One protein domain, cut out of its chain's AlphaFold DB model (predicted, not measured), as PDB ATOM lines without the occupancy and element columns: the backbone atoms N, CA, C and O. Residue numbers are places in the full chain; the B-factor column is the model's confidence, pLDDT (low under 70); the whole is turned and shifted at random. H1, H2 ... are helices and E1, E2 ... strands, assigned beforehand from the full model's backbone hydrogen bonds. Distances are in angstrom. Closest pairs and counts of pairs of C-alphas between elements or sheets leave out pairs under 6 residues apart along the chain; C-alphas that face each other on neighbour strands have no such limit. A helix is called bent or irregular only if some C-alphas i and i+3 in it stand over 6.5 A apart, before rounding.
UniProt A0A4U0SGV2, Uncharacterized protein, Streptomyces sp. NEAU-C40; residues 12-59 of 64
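Overview. This is residues 12 to 59 of the 64 residues of an uncharacterized protein of Streptomyces sp. NEAU-C40 (UniProt A0A4U0SGV2). With little regular structure, this is an open loop of chain: residues 14 to 19 stick out near E1, H1 lies at the far end, and residues 34 to 50 fold back to H2, whose residues 51 to 56 also stick out. Two short antiparallel pairings tie it, residues 12 to 13 with 19 to 20 of E1 and 24 to 25 with 47 to 48. The printed part has 48 residues, in order E1, H1, H2; mostly helix, with 17 residues in named elements. It is loose, radius of gyration of the C-alphas 12.8 A, spanning 33 by 26 by 19 A.

Along the chain. E1, residues 19 to 21, starts at C-alpha 19 (36.925, -5.573, 35.399). H1, residues 27 to 33, measures 10.0 A. H2, residues 51 to 57, measures 9.8 A and ends at C-alpha 57 (29.919, 1.844, 41.690).

Arrangement. E1, H1 and H2 are apart from one another. E1 pairs with no named strand. H1 is irregular: C-alphas 29 and 32 are 7.1 A apart. In H2 every O i to N i+4 pair is within hydrogen-bond range; in H1, 1 of 3, with 2 of 4 O i to N i+3 pairs.

Size, cuts and confidence. The C-alphas of Asp 15 and Pro 32 are farthest apart, 34.3 A. The printed part has no cut. The link E1 to H1 is tight, H1 to H2 long. pLDDT is under 70 at residues 15, 17 and 48 to 59.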
ATOM      1  N   TRP A  12      36.598   0.054  36.059       71.19
ATOM      2  CA  TRP A  12      35.955   0.072  34.743       71.19
ATOM      3  C   TRP A  12      35.951  -1.310  34.094       71.19
ATOM      4  O   TRP A  12      36.820  -2.143  34.359       71.19
ATOM      5  N   GLN A  13      34.962  -1.551  33.233       71.69
ATOM      6  CA  GLN A  13      34.883  -2.762  32.423       71.69
ATOM      7  C   GLN A  13      35.705  -2.592  31.142       71.69
ATOM      8  O   GLN A  13      35.636  -1.562  30.471       71.69
ATOM      9  N   LEU A  14      36.499  -3.605  30.821       73.62
ATOM     10  CA  LEU A  14      37.272  -3.709  29.593       73.62
ATOM     11  C   LEU A  14      36.415  -4.288  28.463       73.62
ATOM     12  O   LEU A  14      35.432  -4.990  28.698       73.62
ATOM     13  N   ASP A  15      36.834  -4.061  27.219       69.44
ATOM     14  CA  ASP A  15      36.114  -4.520  26.020       69.44
ATOM     15  C   ASP A  15      35.966  -6.052  25.938       69.44
ATOM     16  O   ASP A  15      35.120  -6.571  25.213       69.44
ATOM     17  N   ASN A  16      36.796  -6.790  26.678       74.81
ATOM     18  CA  ASN A  16      36.747  -8.247  26.785       74.81
ATOM     19  C   ASN A  16      35.797  -8.751  27.892       74.81
ATOM     20  O   ASN A  16      35.644  -9.960  28.045       74.81
ATOM     21  N   GLY A  17      35.168  -7.845  28.644       68.81
ATOM     22  CA  GLY A  17      34.269  -8.149  29.754       68.81
ATOM     23  C   GLY A  17      34.929  -8.179  31.136       68.81
ATOM     24  O   GLY A  17      34.194  -8.237  32.122       68.81
ATOM     25  N   ASP A  18      36.260  -8.096  31.229       70.44
ATOM     26  CA  ASP A  18      36.986  -8.096  32.505       70.44
ATOM     27  C   ASP A  18      36.835  -6.761  33.243       70.44
ATOM     28  O   ASP A  18      36.640  -5.710  32.633       70.44
ATOM     29  N   ILE A  19      36.979  -6.780  34.569       72.56
ATOM     30  CA  ILE A  19      36.925  -5.573  35.399       72.56
ATOM     31  C   ILE A  19      38.338  -5.173  35.810       72.56
ATOM     32  O   ILE A  19      39.026  -5.904  36.526       72.56
ATOM     33  N   ALA A  20      38.758  -3.986  35.384       72.62
ATOM     34  CA  ALA A  20      39.972  -3.357  35.872       72.62
ATOM     35  C   ALA A  20      39.674  -2.597  37.168       72.62
ATOM     36  O   ALA A  20      38.681  -1.877  37.268       72.62
ATOM     37  N   VAL A  21      40.547  -2.765  38.161       73.88
ATOM     38  CA  VAL A  21      40.462  -2.092  39.460       73.88
ATOM     39  C   VAL A  21      41.795  -1.418  39.752       73.88
ATOM     40  O   VAL A  21      42.808  -2.097  39.938       73.88
ATOM     41  N   ILE A  22      41.790  -0.091  39.871       70.69
ATOM     42  CA  ILE A  22      42.917   0.654  40.432       70.69
ATOM     43  C   ILE A  22      42.649   0.924  41.911       70.69
ATOM     44  O   ILE A  22      41.701   1.606  42.293       70.69
ATOM     45  N   GLY A  23      43.532   0.412  42.762       72.75
ATOM     46  CA  GLY A  23      43.503   0.677  44.192       72.75
ATOM     47  C   GLY A  23      44.884   0.556  44.812       72.75
ATOM     48  O   GLY A  23      45.900   0.421  44.128       72.75
ATOM     49  N   ARG A  24      44.940   0.621  46.142       73.44
ATOM     50  CA  ARG A  24      46.206   0.502  46.865       73.44
ATOM     51  C   ARG A  24      46.631  -0.963  46.920       73.44
ATOM     52  O   ARG A  24      45.886  -1.788  47.448       73.44
ATOM     53  N   ASP A  25      47.835  -1.261  46.433       76.38
ATOM     54  CA  ASP A  25      48.455  -2.570  46.634       76.38
ATOM     55  C   ASP A  25      48.754  -2.751  48.125       76.38
ATOM     56  O   ASP A  25      49.609  -2.070  48.701       76.38
ATOM     57  N   LEU A  26      48.008  -3.650  48.762       75.06
ATOM     58  CA  LEU A  26      48.207  -4.037  50.155       75.06
ATOM     59  C   LEU A  26      48.538  -5.528  50.267       75.06
ATOM     60  O   LEU A  26      48.429  -6.108  51.350       75.06
ATOM     61  N   THR A  27      49.013  -6.127  49.170       79.38
ATOM     62  CA  THR A  27      49.433  -7.528  49.094       79.38
ATOM     63  C   THR A  27      50.363  -7.876  50.246       79.38
ATOM     64  O   THR A  27      50.072  -8.787  51.010       79.38
ATOM     65  N   ALA A  28      51.438  -7.116  50.460       78.00
ATOM     66  CA  ALA A  28      52.397  -7.406  51.526       78.00
ATOM     67  C   ALA A  28      51.791  -7.338  52.943       78.00
ATOM     68  O   ALA A  28      52.199  -8.099  53.818       78.00
ATOM     69  N   ALA A  29      50.813  -6.455  53.168       77.50
ATOM     70  CA  ALA A  29      50.204  -6.241  54.481       77.50
ATOM     71  C   ALA A  29      49.155  -7.309  54.830       77.50
ATOM     72  O   ALA A  29      49.068  -7.731  55.986       77.50
ATOM     73  N   TYR A  30      48.378  -7.765  53.842       76.50
ATOM     74  CA  TYR A  30      47.279  -8.715  54.050       76.50
ATOM     75  C   TYR A  30      47.616 -10.161  53.706       76.50
ATOM     76  O   TYR A  30      46.906 -11.049  54.162       76.50
ATOM     77  N   ARG A  31      48.711 -10.435  52.986       77.12
ATOM     78  CA  ARG A  31      49.170 -11.808  52.714       77.12
ATOM     79  C   ARG A  31      49.271 -12.705  53.962       77.12
ATOM     80  O   ARG A  31      48.866 -13.856  53.850       77.12
ATOM     81  N   PRO A  32      49.745 -12.239  55.139       79.75
ATOM     82  CA  PRO A  32      49.730 -13.058  56.358       79.75
ATOM     83  C   PRO A  32      48.362 -13.124  57.060       79.75
ATOM     84  O   PRO A  32      48.205 -13.889  58.003       79.75
ATOM     85  N   GLN A  33      47.389 -12.315  56.634       78.88
ATOM     86  CA  GLN A  33      46.046 -12.206  57.218       78.88
ATOM     87  C   GLN A  33      44.972 -12.832  56.313       78.88
ATOM     88  O   GLN A  33      43.780 -12.620  56.536       78.88
ATOM     89  N   LEU A  34      45.379 -13.562  55.267       78.19
ATOM     90  CA  LEU A  34      44.444 -14.216  54.362       78.19
ATOM     91  C   LEU A  34      43.644 -15.294  55.114       78.19
ATOM     92  O   LEU A  34      44.225 -16.023  55.922       78.19
ATOM     93  N   PRO A  35      42.328 -15.412  54.857       78.56
ATOM     94  CA  PRO A  35      41.518 -16.494  55.398       78.56
ATOM     95  C   PRO A  35      42.074 -17.861  55.001       78.56
ATOM     96  O   PRO A  35      42.699 -18.023  53.951       78.56
ATOM     97  N   GLU A  36      41.792 -18.867  55.823       78.75
ATOM     98  CA  GLU A  36      42.158 -20.245  55.512       78.75
ATOM     99  C   GLU A  36      41.547 -20.675  54.164       78.75
ATOM    100  O   GLU A  36      40.362 -20.468  53.907       78.75
ATOM    101  N   GLY A  37      42.377 -21.239  53.281       78.00
ATOM    102  CA  GLY A  37      41.979 -21.648  51.929       78.00
ATOM    103  C   GLY A  37      42.142 -20.579  50.842       78.00
ATOM    104  O   GLY A  37      41.966 -20.899  49.669       78.00
ATOM    105  N   VAL A  38      42.526 -19.345  51.188       78.81
ATOM    106  CA  VAL A  38      42.812 -18.282  50.211       78.81
ATOM    107  C   VAL A  38      44.319 -18.158  49.996       78.81
ATOM    108  O   VAL A  38      45.079 -17.923  50.935       78.81
ATOM    109  N   ALA A  39      44.759 -18.280  48.745       76.19
ATOM    110  CA  ALA A  39      46.143 -18.068  48.338       76.19
ATOM    111  C   ALA A  39      46.198 -17.073  47.176       76.19
ATOM    112  O   ALA A  39      45.302 -17.051  46.344       76.19
ATOM    113  N   LEU A  40      47.263 -16.270  47.138       79.44
ATOM    114  CA  LEU A  40      47.573 -15.381  46.019       79.44
ATOM    115  C   LEU A  40      48.598 -16.065  45.113       79.44
ATOM    116  O   LEU A  40      49.698 -16.403  45.578       79.44
ATOM    117  N   ALA A  41      48.251 -16.243  43.843       80.62
ATOM    118  CA  ALA A  41      49.164 -16.685  42.800       80.62
ATOM    119  C   ALA A  41      50.277 -15.636  42.549       80.62
ATOM    120  O   ALA A  41      50.170 -14.483  42.979       80.62
ATOM    121  N   PRO A  42      51.395 -16.005  41.894       77.19
ATOM    122  CA  PRO A  42      52.543 -15.106  41.705       77.19
ATOM    123  C   PRO A  42      52.217 -13.793  40.971       77.19
ATOM    124  O   PRO A  42      52.836 -12.751  41.225       77.19
ATOM    125  N   ASP A  43      51.246 -13.849  40.070       77.50
ATOM    126  CA  ASP A  43      50.742 -12.764  39.234       77.50
ATOM    127  C   ASP A  43      49.541 -12.025  39.845       77.50
ATOM    128  O   ASP A  43      49.156 -10.971  39.345       77.50
ATOM    129  N   GLU A  44      49.012 -12.492  40.976       77.19
ATOM    130  CA  GLU A  44      47.890 -11.851  41.659       77.19
ATOM    131  C   GLU A  44      48.352 -10.800  42.672       77.19
ATOM    132  O   GLU A  44      49.418 -10.894  43.301       77.19
ATOM    133  N   ARG A  45      47.525  -9.770  42.854       77.06
ATOM    134  CA  ARG A  45      47.733  -8.706  43.839       77.06
ATOM    135  C   ARG A  45      46.450  -8.471  44.616       77.06
ATOM    136  O   ARG A  45      45.366  -8.421  44.043       77.06
ATOM    137  N   LEU A  46      46.585  -8.301  45.928       74.00
ATOM    138  CA  LEU A  46      45.473  -7.926  46.789       74.00
ATOM    139  C   LEU A  46      45.346  -6.405  46.787       74.00
ATOM    140  O   LEU A  46      46.149  -5.684  47.390       74.00
ATOM    141  N   VAL A  47      44.309  -5.941  46.100       73.69
ATOM    142  CA  VAL A  47      43.934  -4.533  46.011       73.69
ATOM    143  C   VAL A  47      42.747  -4.292  46.937       73.69
ATOM    144  O   VAL A  47      41.728  -4.971  46.836       73.69
ATOM    145  N   VAL A  48      42.871  -3.337  47.859       68.25
ATOM    146  CA  VAL A  48      41.762  -2.961  48.750       68.25
ATOM    147  C   VAL A  48      41.008  -1.778  48.161       68.25
ATOM    148  O   VAL A  48      41.586  -0.710  47.950       68.25
ATOM    149  N   ILE A  49      39.705  -1.972  47.962       65.94
ATOM    150  CA  ILE A  49      38.753  -0.940  47.555       65.94
ATOM    151  C   ILE A  49      37.912  -0.559  48.784       65.94
ATOM    152  O   ILE A  49      37.220  -1.417  49.340       65.94
ATOM    153  N   PRO A  50      37.956   0.697  49.251       66.56
ATOM    154  CA  PRO A  50      37.039   1.199  50.268       66.56
ATOM    155  C   PRO A  50      35.558   0.909  49.941       66.56
ATOM    156  O   PRO A  50      35.077   1.150  48.837       66.56
ATOM    157  N   GLY A  51      34.793   0.402  50.914       62.75
ATOM    158  CA  GLY A  51      33.397  -0.016  50.692       62.75
ATOM    159  C   GLY A  51      32.440   1.114  50.281       62.75
ATOM    160  O   GLY A  51      31.414   0.857  49.651       62.75
ATOM    161  N   ASN A  52      32.779   2.371  50.582       58.44
ATOM    162  CA  ASN A  52      32.033   3.544  50.121       58.44
ATOM    163  C   ASN A  52      32.130   3.744  48.599       58.44
ATOM    164  O   ASN A  52      31.146   4.167  48.001       58.44
ATOM    165  N   MET A  53      33.249   3.385  47.961       62.56
ATOM    166  CA  MET A  53      33.381   3.470  46.501       62.56
ATOM    167  C   MET A  53      32.848   2.219  45.777       62.56
ATOM    168  O   MET A  53      32.275   2.367  44.704       62.56
ATOM    169  N   LEU A  54      32.840   1.031  46.405       59.53
ATOM    170  CA  LEU A  54      32.015  -0.089  45.909       59.53
ATOM    171  C   LEU A  54      30.514   0.264  45.940       59.53
ATOM    172  O   LEU A  54      29.762  -0.083  45.033       59.53
ATOM    173  N   SER A  55      30.079   0.989  46.975       57.59
ATOM    174  CA  SER A  55      28.692   1.457  47.090       57.59
ATOM    175  C   SER A  55      28.335   2.524  46.048       57.59
ATOM    176  O   SER A  55      27.190   2.559  45.611       57.59
ATOM    177  N   ALA A  56      29.295   3.358  45.628       58.84
ATOM    178  CA  ALA A  56      29.113   4.324  44.543       58.84
ATOM    179  C   ALA A  56      29.055   3.640  43.164       58.84
ATOM    180  O   ALA A  56      28.170   3.948  42.372       58.84
ATOM    181  N   ALA A  57      29.910   2.636  42.925       55.44
ATOM    182  CA  ALA A  57      29.919   1.844  41.690       55.44
ATOM    183  C   ALA A  57      28.671   0.957  41.514       55.44
ATOM    184  O   ALA A  57      28.370   0.514  40.410       55.44
ATOM    185  N   LYS A  58      27.903   0.712  42.585       52.06
ATOM    186  CA  LYS A  58      26.656  -0.068  42.529       52.06
ATOM    187  C   LYS A  58      25.599   0.547  41.598       52.06
ATOM    188  O   LYS A  58      24.711  -0.169  41.158       52.06
ATOM    189  N   ALA A  59      25.678   1.847  41.305       53.75
ATOM    190  CA  ALA A  59      24.799   2.493  40.330       53.75
ATOM    191  C   ALA A  59      25.150   2.140  38.869       53.75
ATOM    192  O   ALA A  59      24.267   2.186  38.016       53.75
TER     193      ALA A  59